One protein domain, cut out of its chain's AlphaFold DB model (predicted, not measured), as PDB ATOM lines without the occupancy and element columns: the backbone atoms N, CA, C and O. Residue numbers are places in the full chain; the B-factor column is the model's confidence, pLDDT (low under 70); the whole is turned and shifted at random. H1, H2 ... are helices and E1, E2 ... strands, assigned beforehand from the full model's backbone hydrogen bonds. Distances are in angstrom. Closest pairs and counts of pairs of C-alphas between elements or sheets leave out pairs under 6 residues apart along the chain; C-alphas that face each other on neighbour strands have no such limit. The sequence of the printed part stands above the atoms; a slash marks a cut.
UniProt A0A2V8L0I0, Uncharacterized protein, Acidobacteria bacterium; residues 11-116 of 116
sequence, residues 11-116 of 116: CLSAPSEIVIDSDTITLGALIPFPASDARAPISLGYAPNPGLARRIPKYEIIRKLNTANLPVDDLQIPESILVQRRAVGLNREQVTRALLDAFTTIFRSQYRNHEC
ATOM      1  N   CYS A  11     -25.533 -32.265 -66.728       55.03
ATOM      2  CA  CYS A  11     -26.687 -31.679 -66.052       55.03
ATOM      3  C   CYS A  11     -26.432 -31.621 -64.538       55.03
ATOM      4  O   CYS A  11     -26.101 -32.650 -63.944       55.03
ATOM      5  N   LEU A  12     -26.553 -30.432 -63.933       60.53
ATOM      6  CA  LEU A  12     -26.441 -30.245 -62.486       60.53
ATOM      7  C   LEU A  12     -27.604 -30.982 -61.812       60.53
ATOM      8  O   LEU A  12     -28.682 -30.426 -61.597       60.53
ATOM      9  N   SER A  13     -27.388 -32.264 -61.545       65.31
ATOM     10  CA  SER A  13     -28.322 -33.135 -60.851       65.31
ATOM     11  C   SER A  13     -27.904 -33.228 -59.395       65.31
ATOM     12  O   SER A  13     -26.752 -33.549 -59.087       65.31
ATOM     13  N   ALA A  14     -28.829 -32.915 -58.494       66.56
ATOM     14  CA  ALA A  14     -28.589 -33.103 -57.075       66.56
ATOM     15  C   ALA A  14     -28.688 -34.603 -56.731       66.56
ATOM     16  O   ALA A  14     -29.641 -35.263 -57.159       66.56
ATOM     17  N   PRO A  15     -27.760 -35.158 -55.933       81.62
ATOM     18  CA  PRO A  15     -27.884 -36.523 -55.448       81.62
ATOM     19  C   PRO A  15     -29.110 -36.649 -54.533       81.62
ATOM     20  O   PRO A  15     -29.512 -35.701 -53.858       81.62
ATOM     21  N   SER A  16     -29.703 -37.842 -54.473       86.31
ATOM     22  CA  SER A  16     -30.817 -38.131 -53.556       86.31
ATOM     23  C   SER A  16     -30.382 -38.195 -52.091       86.31
ATOM     24  O   SER A  16     -31.220 -38.082 -51.198       86.31
ATOM     25  N   GLU A  17     -29.087 -38.385 -51.840       90.19
ATOM     26  CA  GLU A  17     -28.488 -38.460 -50.513       90.19
ATOM     27  C   GLU A  17     -27.098 -37.816 -50.505       90.19
ATOM     28  O   GLU A  17     -26.324 -37.989 -51.447       90.19
ATOM     29  N   ILE A  18     -26.776 -37.078 -49.441       90.94
ATOM     30  CA  ILE A  18     -25.476 -36.433 -49.283       90.94
ATOM     31  C   ILE A  18     -25.055 -36.319 -47.820       90.94
ATOM     32  O   ILE A  18     -25.871 -36.110 -46.920       90.94
ATOM     33  N   VAL A  19     -23.746 -36.421 -47.599       91.94
ATOM     34  CA  VAL A  19     -23.108 -36.210 -46.302       91.94
ATOM     35  C   VAL A  19     -22.354 -34.886 -46.342       91.94
ATOM     36  O   VAL A  19     -21.527 -34.676 -47.226       91.94
ATOM     37  N   ILE A  20     -22.627 -34.012 -45.377       91.38
ATOM     38  CA  ILE A  20     -21.962 -32.717 -45.215       91.38
ATOM     39  C   ILE A  20     -21.166 -32.670 -43.910       91.38
ATOM     40  O   ILE A  20     -21.504 -33.341 -42.931       91.38
ATOM     41  N   ASP A  21     -20.140 -31.826 -43.883       89.62
ATOM     42  CA  ASP A  21     -19.267 -31.658 -42.717       89.62
ATOM     43  C   ASP A  21     -19.555 -30.350 -41.945       89.62
ATOM     44  O   ASP A  21     -19.014 -30.128 -40.861       89.62
ATOM     45  N   SER A  22     -20.438 -29.490 -42.466       89.38
ATOM     46  CA  SER A  22     -20.795 -28.182 -41.900       89.38
ATOM     47  C   SER A  22     -22.021 -28.216 -40.980       89.38
ATOM     48  O   SER A  22     -22.883 -29.089 -41.077       89.38
ATOM     49  N   ASP A  23     -22.136 -27.208 -40.107       90.50
ATOM     50  CA  ASP A  23     -23.315 -26.987 -39.251       90.50
ATOM     51  C   ASP A  23     -24.524 -26.422 -40.019       90.50
ATOM     52  O   ASP A  23     -25.664 -26.492 -39.557       90.50
ATOM     53  N   THR A  24     -24.290 -25.857 -41.202       93.88
ATOM     54  CA  THR A  24     -25.317 -25.269 -42.069       93.88
ATOM     55  C   THR A  24     -25.346 -25.960 -43.419       93.88
ATOM     56  O   THR A  24     -24.297 -26.294 -43.969       93.88
ATOM     57  N   ILE A  25     -26.538 -26.107 -43.985       94.50
ATOM     58  CA  ILE A  25     -26.747 -26.661 -45.318       94.50
ATOM     59  C   ILE A  25     -26.788 -25.504 -46.313       94.50
ATOM     60  O   ILE A  25     -27.644 -24.624 -46.208       94.50
ATOM     61  N   THR A  26     -25.885 -25.511 -47.287       95.00
ATOM     62  CA  THR A  26     -25.921 -24.596 -48.433       95.00
ATOM     63  C   THR A  26     -26.273 -25.362 -49.696       95.00
ATOM     64  O   THR A  26     -26.022 -26.563 -49.793       95.00
ATOM     65  N   LEU A  27     -26.850 -24.686 -50.689       92.19
ATOM     66  CA  LEU A  27     -27.209 -25.349 -51.939       92.19
ATOM     67  C   LEU A  27     -25.973 -25.863 -52.690       92.19
ATOM     68  O   LEU A  27     -26.041 -26.931 -53.288       92.19
ATOM     69  N   GLY A  28     -24.833 -25.175 -52.596       91.12
ATOM     70  CA  GLY A  28     -23.560 -25.644 -53.157       91.12
ATOM     71  C   GLY A  28     -22.961 -26.856 -52.449       91.12
ATOM     72  O   GLY A  28     -22.154 -27.562 -53.042       91.12
ATOM     73  N   ALA A  29     -23.381 -27.143 -51.213       90.19
ATOM     74  CA  ALA A  29     -23.058 -28.408 -50.563       90.19
ATOM     75  C   ALA A  29     -23.942 -29.561 -51.063       90.19
ATOM     76  O   ALA A  29     -23.584 -30.711 -50.846       90.19
ATOM     77  N   LEU A  30     -25.086 -29.271 -51.700       90.06
ATOM     78  CA  LEU A  30     -25.996 -30.276 -52.261       90.06
ATOM     79  C   LEU A  30     -25.763 -30.510 -53.754       90.06
ATOM     80  O   LEU A  30     -25.878 -31.635 -54.223       90.06
ATOM     81  N   ILE A  31     -25.474 -29.447 -54.505       88.00
ATOM     82  CA  ILE A  31     -25.384 -29.454 -55.965       88.00
ATOM     83  C   ILE A  31     -24.005 -28.925 -56.362       88.00
ATOM     84  O   ILE A  31     -23.621 -27.846 -55.901       88.00
ATOM     85  N   PRO A  32     -23.260 -29.640 -57.221       83.62
ATOM     86  CA  PRO A  32     -21.954 -29.192 -57.678       83.62
ATOM     87  C   PRO A  32     -22.115 -28.015 -58.644       83.62
ATOM     88  O   PRO A  32     -22.276 -28.189 -59.850       83.62
ATOM     89  N   PHE A  33     -22.080 -26.801 -58.106       86.38
ATOM     90  CA  PHE A  33     -22.069 -25.584 -58.905       86.38
ATOM     91  C   PHE A  33     -20.660 -25.204 -59.379       86.38
ATOM     92  O   PHE A  33     -19.673 -25.502 -58.700       86.38
ATOM     93  N   PRO A  34     -20.552 -24.459 -60.493       86.25
ATOM     94  CA  PRO A  34     -19.360 -23.673 -60.786       86.25
ATOM     95  C   PRO A  34     -19.020 -22.738 -59.615       86.25
ATOM     96  O   PRO A  34     -19.912 -22.190 -58.972       86.25
ATOM     97  N   ALA A  35     -17.729 -22.493 -59.371       80.94
ATOM     98  CA  ALA A  35     -17.267 -21.673 -58.241       80.94
ATOM     99  C   ALA A  35     -17.827 -20.232 -58.225       80.94
ATOM    100  O   ALA A  35     -17.836 -19.588 -57.180       80.94
ATOM    101  N   SER A  36     -18.289 -19.726 -59.371       87.12
ATOM    102  CA  SER A  36     -18.873 -18.392 -59.535       87.12
ATOM    103  C   SER A  36     -20.406 -18.361 -59.475       87.12
ATOM    104  O   SER A  36     -20.991 -17.305 -59.710       87.12
ATOM    105  N   ASP A  37     -21.079 -19.489 -59.231       88.81
ATOM    106  CA  ASP A  37     -22.543 -19.535 -59.224       88.81
ATOM    107  C   ASP A  37     -23.111 -18.882 -57.955       88.81
ATOM    108  O   ASP A  37     -22.831 -19.293 -56.825       88.81
ATOM    109  N   ALA A  38     -23.963 -17.872 -58.146       91.31
ATOM    110  CA  ALA A  38     -24.599 -17.126 -57.062       91.31
ATOM    111  C   ALA A  38     -25.562 -17.973 -56.208       91.31
ATOM    112  O   ALA A  38     -25.931 -17.565 -55.106       91.31
ATOM    113  N   ARG A  39     -25.969 -19.158 -56.683       92.50
ATOM    114  CA  ARG A  39     -26.856 -20.086 -55.969       92.50
ATOM    115  C   ARG A  39     -26.116 -20.936 -54.944       92.50
ATOM    116  O   ARG A  39     -26.719 -21.340 -53.952       92.50
ATOM    117  N   ALA A  40     -24.818 -21.175 -55.135       92.31
ATOM    118  CA  ALA A  40     -24.005 -21.994 -54.240       92.31
ATOM    119  C   ALA A  40     -24.055 -21.566 -52.753       92.31
ATOM    120  O   ALA A  40     -24.229 -22.443 -51.900       92.31
ATOM    121  N   PRO A  41     -23.964 -20.267 -52.392       93.75
ATOM    122  CA  PRO A  41     -23.997 -19.839 -50.991       93.75
ATOM    123  C   PRO A  41     -25.399 -19.817 -50.356       93.75
ATOM    124  O   PRO A  41     -25.515 -19.510 -49.169       93.75
ATOM    125  N   ILE A  42     -26.477 -20.124 -51.091       94.31
ATOM    126  CA  ILE A  42     -27.846 -20.049 -50.558       94.31
ATOM    127  C   ILE A  42     -28.036 -21.036 -49.404       94.31
ATOM    128  O   ILE A  42     -27.879 -22.245 -49.566       94.31
ATOM    129  N   SER A  43     -28.418 -20.509 -48.237       95.00
ATOM    130  CA  SER A  43     -28.645 -21.303 -47.029       95.00
ATOM    131  C   SER A  43     -30.034 -21.947 -47.001       95.00
ATOM    132  O   SER A  43     -31.073 -21.280 -47.101       95.00
ATOM    133  N   LEU A  44     -30.041 -23.256 -46.759       94.06
ATOM    134  CA  LEU A  44     -31.213 -24.104 -46.528       94.06
ATOM    135  C   LEU A  44     -31.423 -24.388 -45.022       94.06
ATOM    136  O   LEU A  44     -32.198 -25.262 -44.625       94.06
ATOM    137  N   GLY A  45     -30.738 -23.631 -44.159       93.88
ATOM    138  CA  GLY A  45     -30.830 -23.729 -42.704       93.88
ATOM    139  C   GLY A  45     -29.787 -24.658 -42.084       93.88
ATOM    140  O   GLY A  45     -28.703 -24.859 -42.632       93.88
ATOM    141  N   TYR A  46     -30.108 -25.194 -40.908       93.56
ATOM    142  CA  TYR A  46     -29.181 -26.006 -40.120       93.56
ATOM    143  C   TYR A  46     -29.083 -27.448 -40.627       93.56
ATOM    144  O   TYR A  46     -30.072 -28.034 -41.090       93.56
ATOM    145  N   ALA A  47     -27.876 -28.001 -40.517       92.69
ATOM    146  CA  ALA A  47     -27.593 -29.415 -40.701       92.69
ATOM    147  C   ALA A  47     -28.237 -30.236 -39.571       92.69
ATOM    148  O   ALA A  47     -28.363 -29.735 -38.449       92.69
ATOM    149  N   PRO A  48     -28.652 -31.492 -39.825       92.06
ATOM    150  CA  PRO A  48     -29.067 -32.374 -38.741       92.06
ATOM    151  C   PRO A  48     -27.905 -32.610 -37.769       92.06
ATOM    152  O   PRO A  48     -26.732 -32.546 -38.148       92.06
ATOM    153  N   ASN A  49     -28.228 -32.925 -36.514       89.25
ATOM    154  CA  ASN A  49     -27.205 -33.365 -35.566       89.25
ATOM    155  C   ASN A  49     -26.499 -34.621 -36.107       89.25
ATOM    156  O   ASN A  49     -27.146 -35.440 -36.766       89.25
ATOM    157  N   PRO A  50     -25.196 -34.804 -35.830       87.44
ATOM    158  CA  PRO A  50     -24.488 -36.007 -36.244       87.44
ATOM    159  C   PRO A  50     -25.206 -37.291 -35.813       87.44
ATOM    160  O   PRO A  50     -25.668 -37.397 -34.679       87.44
ATOM    161  N   GLY A  51     -25.307 -38.259 -36.727       84.44
ATOM    162  CA  GLY A  51     -26.075 -39.493 -36.515       84.44
ATOM    163  C   GLY A  51     -27.576 -39.375 -36.811       84.44
ATOM    164  O   GLY A  51     -28.275 -40.384 -36.778       84.44
ATOM    165  N   LEU A  52     -28.073 -38.178 -37.145       89.12
ATOM    166  CA  LEU A  52     -29.421 -37.957 -37.671       89.12
ATOM    167  C   LEU A  52     -29.376 -37.564 -39.153       89.12
ATOM    168  O   LEU A  52     -28.362 -37.095 -39.674       89.12
ATOM    169  N   ALA A  53     -30.522 -37.712 -39.815       92.69
ATOM    170  CA  ALA A  53     -30.728 -37.289 -41.191       92.69
ATOM    171  C   ALA A  53     -31.886 -36.288 -41.282       92.69
ATOM    172  O   ALA A  53     -32.883 -36.399 -40.565       92.69
ATOM    173  N   ARG A  54     -31.771 -35.321 -42.193       94.81
ATOM    174  CA  ARG A  54     -32.825 -34.360 -42.533       94.81
ATOM    175  C   ARG A  54     -33.182 -34.522 -44.000       94.81
ATOM    176  O   ARG A  54     -32.311 -34.472 -44.859       94.81
ATOM    177  N   ARG A  55     -34.471 -34.660 -44.298       95.38
ATOM    178  CA  ARG A  55     -34.963 -34.641 -45.677       95.38
ATOM    179  C   ARG A  55     -35.295 -33.207 -46.080       95.38
ATOM    180  O   ARG A  55     -36.101 -32.562 -45.413       95.38
ATOM    181  N   ILE A  56     -34.682 -32.727 -47.155       95.44
ATOM    182  CA  ILE A  56     -34.975 -31.428 -47.764       95.44
ATOM    183  C   ILE A  56     -35.859 -31.673 -48.984       95.44
ATOM    184  O   ILE A  56     -35.400 -32.284 -49.951       95.44
ATOM    185  N   PRO A  57     -37.124 -31.242 -48.959       95.31
ATOM    186  CA  PRO A  57     -38.009 -31.390 -50.099       95.31
ATOM    187  C   PRO A  57     -37.697 -30.344 -51.175       95.31
ATOM    188  O   PRO A  57     -37.289 -29.218 -50.881       95.31
ATOM    189  N   LYS A  58     -37.971 -30.692 -52.432       94.25
ATOM    190  CA  LYS A  58     -37.754 -29.833 -53.603       94.25
ATOM    191  C   LYS A  58     -38.357 -28.438 -53.447       94.25
ATOM    192  O   LYS A  58     -37.697 -27.446 -53.743       94.25
ATOM    193  N   TYR A  59     -39.584 -28.348 -52.931       95.25
ATOM    194  CA  TYR A  59     -40.269 -27.064 -52.758       95.25
ATOM    195  C   TYR A  59     -39.519 -26.108 -51.815       95.25
ATOM    196  O   TYR A  59     -39.614 -24.895 -51.987       95.25
ATOM    197  N   GLU A  60     -38.770 -26.619 -50.828       94.75
ATOM    198  CA  GLU A  60     -37.993 -25.786 -49.903       94.75
ATOM    199  C   GLU A  60     -36.834 -25.110 -50.644       94.75
ATOM    200  O   GLU A  60     -36.607 -23.911 -50.478       94.75
ATOM    201  N   ILE A  61     -36.161 -25.860 -51.521       93.69
ATOM    202  CA  ILE A  61     -35.067 -25.358 -52.358       93.69
ATOM    203  C   ILE A  61     -35.588 -24.297 -53.330       93.69
ATOM    204  O   ILE A  61     -35.051 -23.189 -53.377       93.69
ATOM    205  N   ILE A  62     -36.680 -24.596 -54.040       94.44
ATOM    206  CA  ILE A  62     -37.315 -23.664 -54.984       94.44
ATOM    207  C   ILE A  62     -37.739 -22.382 -54.261       94.44
ATOM    208  O   ILE A  62     -37.439 -21.279 -54.712       94.44
ATOM    209  N   ARG A  63     -38.382 -22.504 -53.094       95.06
ATOM    210  CA  ARG A  63     -38.798 -21.350 -52.288       95.06
ATOM    211  C   ARG A  63     -37.607 -20.470 -51.903       95.06
ATOM    212  O   ARG A  63     -37.719 -19.246 -51.957       95.06
ATOM    213  N   LYS A  64     -36.480 -21.067 -51.509       94.25
ATOM    214  CA  LYS A  64     -35.262 -20.337 -51.126       94.25
ATOM    215  C   LYS A  64     -34.624 -19.616 -52.311       94.25
ATOM    216  O   LYS A  64     -34.275 -18.448 -52.165       94.25
ATOM    217  N   LEU A  65     -34.546 -20.263 -53.473       93.25
ATOM    218  CA  LEU A  65     -34.046 -19.650 -54.706       93.25
ATOM    219  C   LEU A  65     -34.937 -18.495 -55.175       93.25
ATOM    220  O   LEU A  65     -34.430 -17.408 -55.435       93.25
ATOM    221  N   ASN A  66     -36.259 -18.678 -55.152       93.88
ATOM    222  CA  ASN A  66     -37.213 -17.622 -55.490       93.88
ATOM    223  C   ASN A  66     -37.112 -16.426 -54.533       93.88
ATOM    224  O   ASN A  66     -37.172 -15.281 -54.966       93.88
ATOM    225  N   THR A  67     -36.905 -16.672 -53.233       93.62
ATOM    226  CA  THR A  67     -36.699 -15.598 -52.240       93.62
ATOM    227  C   THR A  67     -35.409 -14.817 -52.509       93.62
ATOM    228  O   THR A  67     -35.338 -13.625 -52.225       93.62
ATOM    229  N   ALA A  68     -34.395 -15.477 -53.072       91.19
ATOM    230  CA  ALA A  68     -33.141 -14.860 -53.491       91.19
ATOM    231  C   ALA A  68     -33.190 -14.275 -54.917       91.19
ATOM    232  O   ALA A  68     -32.181 -13.756 -55.386       91.19
ATOM    233  N   ASN A  69     -34.342 -14.350 -55.596       93.75
ATOM    234  CA  ASN A  69     -34.530 -13.939 -56.988       93.75
ATOM    235  C   ASN A  69     -33.542 -14.613 -57.963       93.75
ATOM    236  O   ASN A  69     -33.018 -13.977 -58.878       93.75
ATOM    237  N   LEU A  70     -33.258 -15.900 -57.735       92.38
ATOM    238  CA  LEU A  70     -32.344 -16.704 -58.546       92.38
ATOM    239  C   LEU A  70     -33.112 -17.714 -59.412       92.38
ATOM    240  O   LEU A  70     -34.116 -18.264 -58.954       92.38
ATOM    241  N   PRO A  71     -32.634 -17.995 -60.637       89.50
ATOM    242  CA  PRO A  71     -33.298 -18.916 -61.551       89.50
ATOM    243  C   PRO A  71     -33.202 -20.374 -61.083       89.50
ATOM    244  O   PRO A  71     -32.212 -20.798 -60.473       89.50
ATOM    245  N   VAL A  72     -34.253 -21.133 -61.403       86.75
ATOM    246  CA  VAL A  72     -34.423 -22.548 -61.034       86.75
ATOM    247  C   VAL A  72     -34.498 -23.461 -62.265       86.75
ATOM    248  O   VAL A  72     -34.289 -24.664 -62.145       86.75
ATOM    249  N   ASP A  73     -34.790 -22.914 -63.444       82.31
ATOM    250  CA  ASP A  73     -35.203 -23.687 -64.625       82.31
ATOM    251  C   ASP A  73     -34.122 -24.638 -65.171       82.31
ATOM    252  O   ASP A  73     -34.426 -25.621 -65.843       82.31
ATOM    253  N   ASP A  74     -32.856 -24.372 -64.859       83.31
ATOM    254  CA  ASP A  74     -31.685 -25.159 -65.246       83.31
ATOM    255  C   ASP A  74     -31.279 -26.220 -64.202       83.31
ATOM    256  O   ASP A  74     -30.348 -26.993 -64.437       83.31
ATOM    257  N   LEU A  75     -31.966 -26.289 -63.054       82.19
ATOM    258  CA  LEU A  75     -31.637 -27.202 -61.960       82.19
ATOM    259  C   LEU A  75     -32.447 -28.501 -62.011       82.19
ATOM    260  O   LEU A  75     -33.671 -28.514 -61.861       82.19
ATOM    261  N   GLN A  76     -31.746 -29.633 -62.103       86.25
ATOM    262  CA  GLN A  76     -32.356 -30.952 -61.949       86.25
ATOM    263  C   GLN A  76     -32.345 -31.363 -60.476       86.25
ATOM    264  O   GLN A  76     -31.388 -31.937 -59.959       86.25
ATOM    265  N   ILE A  77     -33.436 -31.042 -59.781       87.38
ATOM    266  CA  ILE A  77     -33.601 -31.323 -58.351       87.38
ATOM    267  C   ILE A  77     -34.575 -32.502 -58.177       87.38
ATOM    268  O   ILE A  77     -35.701 -32.423 -58.692       87.38
ATOM    269  N   PRO A  78     -34.195 -33.568 -57.444       90.06
ATOM    270  CA  PRO A  78     -35.108 -34.652 -57.093       90.06
ATOM    271  C   PRO A  78     -36.213 -34.147 -56.158       90.06
ATOM    272  O   PRO A  78     -36.095 -33.085 -55.552       90.06
ATOM    273  N   GLU A  79     -37.281 -34.927 -55.983       93.44
ATOM    274  CA  GLU A  79     -38.398 -34.559 -55.094       93.44
ATOM    275  C   GLU A  79     -37.958 -34.304 -53.645       93.44
ATOM    276  O   GLU A  79     -38.518 -33.456 -52.945       93.44
ATOM    277  N   SER A  80     -36.912 -35.000 -53.197       93.25
ATOM    278  CA  SER A  80     -36.260 -34.709 -51.928       93.25
ATOM    279  C   SER A  80     -34.810 -35.177 -51.903       93.25
ATOM    280  O   SER A  80     -34.469 -36.154 -52.565       93.25
ATOM    281  N   ILE A  81     -34.000 -34.513 -51.082       93.88
ATOM    282  CA  ILE A  81     -32.602 -34.852 -50.813       93.88
ATOM    283  C   ILE A  81     -32.476 -35.219 -49.336       93.88
ATOM    284  O   ILE A  81     -32.902 -34.461 -48.462       93.88
ATOM    285  N   LEU A  82     -31.909 -36.384 -49.040       95.00
ATOM    286  CA  LEU A  82     -31.558 -36.783 -47.684       95.00
ATOM    287  C   LEU A  82     -30.178 -36.222 -47.335       95.00
ATOM    288  O   LEU A  82     -29.183 -36.563 -47.963       95.00
ATOM    289  N   VAL A  83     -30.110 -35.360 -46.332       94.50
ATOM    290  CA  VAL A  83     -28.861 -34.761 -45.863       94.50
ATOM    291  C   VAL A  83     -28.489 -35.380 -44.529       94.50
ATOM    292  O   VAL A  83     -29.313 -35.438 -43.617       94.50
ATOM    293  N   GLN A  84     -27.240 -35.803 -44.404       93.50
ATOM    294  CA  GLN A  84     -26.648 -36.272 -43.162       93.50
ATOM    295  C   GLN A  84     -25.455 -35.401 -42.805       93.50
ATOM    296  O   GLN A  84     -24.744 -34.914 -43.682       93.50
ATOM    297  N   ARG A  85     -25.209 -35.231 -41.509       91.81
ATOM    298  CA  ARG A  85     -23.985 -34.592 -41.042       91.81
ATOM    299  C   ARG A  85     -22.985 -35.654 -40.615       91.81
ATOM    300  O   ARG A  85     -23.319 -36.529 -39.810       91.81
ATOM    301  N   ARG A  86     -21.752 -35.560 -41.117       86.88
ATOM    302  CA  ARG A  86     -20.666 -36.448 -40.703       86.88
ATOM    303  C   ARG A  86     -20.454 -36.341 -39.195       86.88
ATOM    304  O   ARG A  86     -20.363 -35.247 -38.635       86.88
ATOM    305  N   ALA A  87     -20.349 -37.493 -38.541       78.19
ATOM    306  CA  ALA A  87     -19.911 -37.549 -37.157       78.19
ATOM    307  C   ALA A  87     -18.453 -37.101 -37.058       78.19
ATOM    308  O   ALA A  87     -17.562 -37.701 -37.660       78.19
ATOM    309  N   VAL A  88     -18.218 -36.041 -36.290       72.44
ATOM    310  CA  VAL A  88     -16.869 -35.629 -35.913       72.44
ATOM    311  C   VAL A  88     -16.505 -36.408 -34.655       72.44
ATOM    312  O   VAL A  88     -17.195 -36.318 -33.639       72.44
ATOM    313  N   GLY A  89     -15.446 -37.215 -34.729       65.81
ATOM    314  CA  GLY A  89     -14.910 -37.900 -33.556       65.81
ATOM    315  C   GLY A  89     -14.409 -36.874 -32.542       65.81
ATOM    316  O   GLY A  89     -13.601 -36.011 -32.879       65.81
ATOM    317  N   LEU A  90     -14.888 -36.952 -31.302       67.31
ATOM    318  CA  LEU A  90     -14.391 -36.093 -30.234       67.31
ATOM    319  C   LEU A  90     -12.992 -36.554 -29.817       67.31
ATOM    320  O   LEU A  90     -12.802 -37.703 -29.413       67.31
ATOM    321  N   ASN A  91     -12.010 -35.654 -29.875       75.88
ATOM    322  CA  ASN A  91     -10.695 -35.932 -29.314       75.88
ATOM    323  C   ASN A  91     -10.804 -35.942 -27.780       75.88
ATOM    324  O   ASN A  91     -11.132 -34.927 -27.161       75.88
ATOM    325  N   ARG A  92     -10.497 -37.092 -27.167       79.12
ATOM    326  CA  ARG A  92     -10.545 -37.304 -25.713       79.12
ATOM    327  C   ARG A  92      -9.820 -36.209 -24.929       79.12
ATOM    328  O   ARG A  92     -10.300 -35.800 -23.874       79.12
ATOM    329  N   GLU A  93      -8.690 -35.723 -25.426       83.50
ATOM    330  CA  GLU A  93      -7.899 -34.687 -24.760       83.50
ATOM    331  C   GLU A  93      -8.621 -33.338 -24.749       83.50
ATOM    332  O   GLU A  93      -8.630 -32.656 -23.728       83.50
ATOM    333  N   GLN A  94      -9.276 -32.975 -25.855       78.06
ATOM    334  CA  GLN A  94     -10.054 -31.737 -25.958       78.06
ATOM    335  C   GLN A  94     -11.278 -31.776 -25.041       78.06
ATOM    336  O   GLN A  94     -11.545 -30.807 -24.336       78.06
ATOM    337  N   VAL A  95     -11.972 -32.918 -24.984       82.69
ATOM    338  CA  VAL A  95     -13.112 -33.119 -24.074       82.69
ATOM    339  C   VAL A  95     -12.666 -33.036 -22.615       82.69
ATOM    340  O   VAL A  95     -13.312 -32.375 -21.806       82.69
ATOM    341  N   THR A  96     -11.536 -33.665 -22.282       86.62
ATOM    342  CA  THR A  96     -10.992 -33.657 -20.916       86.62
ATOM    343  C   THR A  96     -10.614 -32.241 -20.479       86.62
ATOM    344  O   THR A  96     -10.963 -31.837 -19.374       86.62
ATOM    345  N   ARG A  97      -9.963 -31.454 -21.349       85.50
ATOM    346  CA  ARG A  97      -9.631 -30.048 -21.057       85.50
ATOM    347  C   ARG A  97     -10.880 -29.190 -20.881       85.50
ATOM    348  O   ARG A  97     -10.974 -28.488 -19.884       85.50
ATOM    349  N   ALA A  98     -11.862 -29.310 -21.774       83.25
ATOM    350  CA  ALA A  98     -13.113 -28.560 -21.670       83.25
ATOM    351  C   ALA A  98     -13.873 -28.859 -20.363       83.25
ATOM    352  O   ALA A  98     -14.412 -27.947 -19.739       83.25
ATOM    353  N   LEU A  99     -13.879 -30.121 -19.913       84.12
ATOM    354  CA  LEU A  99     -14.459 -30.516 -18.626       84.12
ATOM    355  C   LEU A  99     -13.723 -29.890 -17.436       84.12
ATOM    356  O   LEU A  99     -14.372 -29.356 -16.540       84.12
ATOM    357  N   LEU A 100     -12.386 -29.933 -17.426       87.56
ATOM    358  CA  LEU A 100     -11.577 -29.331 -16.359       87.56
ATOM    359  C   LEU A 100     -11.752 -27.802 -16.305       87.56
ATOM    360  O   LEU A 100     -11.917 -27.239 -15.221       87.56
ATOM    361  N   ASP A 101     -11.794 -27.134 -17.457       84.69
ATOM    362  CA  ASP A 101     -12.018 -25.687 -17.554       84.69
ATOM    363  C   ASP A 101     -13.420 -25.291 -17.064       84.69
ATOM    364  O   ASP A 101     -13.578 -24.335 -16.296       84.69
ATOM    365  N   ALA A 102     -14.452 -26.053 -17.435       80.88
ATOM    366  CA  ALA A 102     -15.808 -25.830 -16.940       80.88
ATOM    367  C   ALA A 102     -15.888 -26.021 -15.416       80.88
ATOM    368  O   ALA A 102     -16.480 -25.198 -14.715       80.88
ATOM    369  N   PHE A 103     -15.242 -27.064 -14.888       82.88
ATOM    370  CA  PHE A 103     -15.226 -27.350 -13.455       82.88
ATOM    371  C   PHE A 103     -14.545 -26.224 -12.666       82.88
ATOM    372  O   PHE A 103     -15.111 -25.700 -11.710       82.88
ATOM    373  N   THR A 104     -13.367 -25.773 -13.099       80.38
ATOM    374  CA  THR A 104     -12.650 -24.672 -12.431       80.38
ATOM    375  C   THR A 104     -13.411 -23.345 -12.487       80.38
ATOM    376  O   THR A 104     -13.359 -22.565 -11.533       80.38
ATOM    377  N   THR A 105     -14.171 -23.101 -13.556       74.62
ATOM    378  CA  THR A 105     -15.015 -21.908 -13.704       74.62
ATOM    379  C   THR A 105     -16.197 -21.917 -12.733       74.62
ATOM    380  O   THR A 105     -16.446 -20.912 -12.064       74.62
ATOM    381  N   ILE A 106     -16.893 -23.051 -12.600       70.25
ATOM    382  CA  ILE A 106     -18.023 -23.216 -11.666       70.25
ATOM    383  C   ILE A 106     -17.551 -23.086 -10.214       70.25
ATOM    384  O   ILE A 106     -18.179 -22.398  -9.413       70.25
ATOM    385  N   PHE A 107     -16.411 -23.691  -9.873       63.78
ATOM    386  CA  PHE A 107     -15.863 -23.575  -8.523       63.78
ATOM    387  C   PHE A 107     -15.464 -22.128  -8.201       63.78
ATOM    388  O   PHE A 107     -15.824 -21.617  -7.145       63.78
ATOM    389  N   ARG A 108     -14.811 -21.406  -9.120       59.19
ATOM    390  CA  ARG A 108     -14.489 -19.983  -8.903       59.19
ATOM    391  C   ARG A 108     -15.721 -19.094  -8.717       59.19
ATOM    392  O   ARG A 108     -15.632 -18.125  -7.967       59.19
ATOM    393  N   SER A 109     -16.839 -19.383  -9.382       62.09
ATOM    394  CA  SER A 109     -18.059 -18.579  -9.231       62.09
ATOM    395  C   SER A 109     -18.793 -18.860  -7.918       62.09
ATOM    396  O   SER A 109     -19.318 -17.926  -7.319       62.09
ATOM    397  N   GLN A 110     -18.775 -20.102  -7.418       59.72
ATOM    398  CA  GLN A 110     -19.386 -20.439  -6.128       59.72
ATOM    399  C   GLN A 110     -18.657 -19.813  -4.933       59.72
ATOM    400  O   GLN A 110     -19.318 -19.288  -4.042       59.72
ATOM    401  N   TYR A 111     -17.321 -19.792  -4.920       57.53
ATOM    402  CA  TYR A 111     -16.574 -19.196  -3.802       57.53
ATOM    403  C   TYR A 111     -16.642 -17.664  -3.762       57.53
ATOM    404  O   TYR A 111     -16.549 -17.086  -2.686       57.53
ATOM    405  N   ARG A 112     -16.884 -16.993  -4.896       56.66
ATOM    406  CA  ARG A 112     -17.039 -15.529  -4.937       56.66
ATOM    407  C   ARG A 112     -18.385 -15.045  -4.364       56.66
ATOM    408  O   ARG A 112     -18.489 -13.897  -3.956       56.66
ATOM    409  N   ASN A 113     -19.400 -15.909  -4.301       55.84
ATOM    410  CA  ASN A 113     -20.724 -15.570  -3.755       55.84
ATOM    411  C   ASN A 113     -20.834 -15.765  -2.230       55.84
ATOM    412  O   ASN A 113     -21.880 -15.467  -1.661       55.84
ATOM    413  N   HIS A 114     -19.785 -16.270  -1.575       55.91
ATOM    414  CA  HIS A 114     -19.736 -16.467  -0.122       55.91
ATOM    415  C   HIS A 114     -18.890 -15.412   0.613       55.91
ATOM    416  O   HIS A 114     -18.721 -15.512   1.824       55.91
ATOM    417  N   GLU A 115     -18.383 -14.402  -0.100       52.03
ATOM    418  CA  GLU A 115     -17.591 -13.293   0.459       52.03
ATOM    419  C   GLU A 115     -18.385 -11.971   0.589       52.03
ATOM    420  O   GLU A 115     -17.780 -10.921   0.804       52.03
ATOM    421  N   CYS A 116     -19.721 -12.009   0.488       48.66
ATOM    422  CA  CYS A 116     -20.611 -10.864   0.742       48.66
ATOM    423  C   CYS A 116     -21.520 -11.118   1.948       48.66
ATOM    424  O   CYS A 116     -22.190 -12.176   1.957       48.66
TER     425      CYS A 116
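AT A GLANCE: This is residues 11 to 116 of the 116 residues of an uncharacterized protein of Acidobacteria bacterium (UniProt A0A2V8L0I0). A small compact body is built of a three-stranded sheet, E1, E5 and E4, and a separate strand pair, E2 and E3, with the short helix H1, which only grazes the three-stranded sheet, following E2 directly and H2 following E4 directly and packing on E3. From this body an arm sticks out: residues 89 to 116 stand free, and most of the arm is the long helix H3. The printed part has 106 residues, with three named helices and five named strands in the order E1 E2 H1 E3 E4 H2 E5 H3; the class is mixed, helices and strands. The larger sheet, in the order E1 E5 E4, is mixed, and the pair E2 and E3 is antiparallel. The whole is extended, with a radius of gyration of the C-alphas of 20.9 A and spans of 68 by 30 by 25 A, the arm making the length.

IN THESE COORDINATES: In the larger sheet, E5 is residues 80 to 85, 16.4 A long, E4 is residues 53 to 57, 12.9 A, and E1 is residues 17 to 20, 10.2 A, beginning at C-alpha 17 at (-28.488, -38.460, -50.513). E2 is residues 24 to 26, and E3 is residues 43 to 46. H1 is residues 27 to 30, and H2 is residues 58 to 67, 14.3 A long. H3 is residues 92 to 112, 30.8 A long, from C-alpha 92 at (-10.545, -37.304, -25.713) to C-alpha 112 at (-17.039, -15.529, -4.937).

HOW THE PARTS SIT: E5 is the inner strand. It is parallel to E1 at 32 degrees, with N 18 and O 82 2.9 A apart, within hydrogen-bond range. It is antiparallel to E4 at 152 degrees, with N 54 and O 83 2.8 A apart. H1 only grazes this sheet with its residues 29 to 30; the closest C-alphas of E1 and H1, Ile 18 and Leu 30, are 6.9 A apart. H2 only grazes it with its residues 58 to 61; C-alphas Lys 58 and Ser 80, the closest of H2 and E5, are 5.4 A apart. E2 and E3 are antiparallel at 158 degrees, with N 25 and O 45 2.8 A apart. The closest C-alphas of E3 and H2, Leu 44 and Ile 61, are 7.1 A apart. H1 and H2 are close but not clearly touching, at 7.9 A between C-alphas Leu 27 and Ile 61. H3 touches no helix and is not on the larger sheet. Every O i to N i+4 pair is within range in H2, 16 of 17 are in H3, and H1 is too short for such a pair.

THE WHOLE: The C-alphas of Cys 11 and Cys 116, the chain's last residue, are the two farthest apart, at 70.2 A. Without the free stretch, the body spans 34 by 24 by 23 A. The printed part has no cut. The links H1 to E3 and H2 to E5 are long, 12 residues each. The mean pLDDT of the printed part is 84.4; it is under 70 at residues 11 to 14, 89 to 90 and 107 to 116.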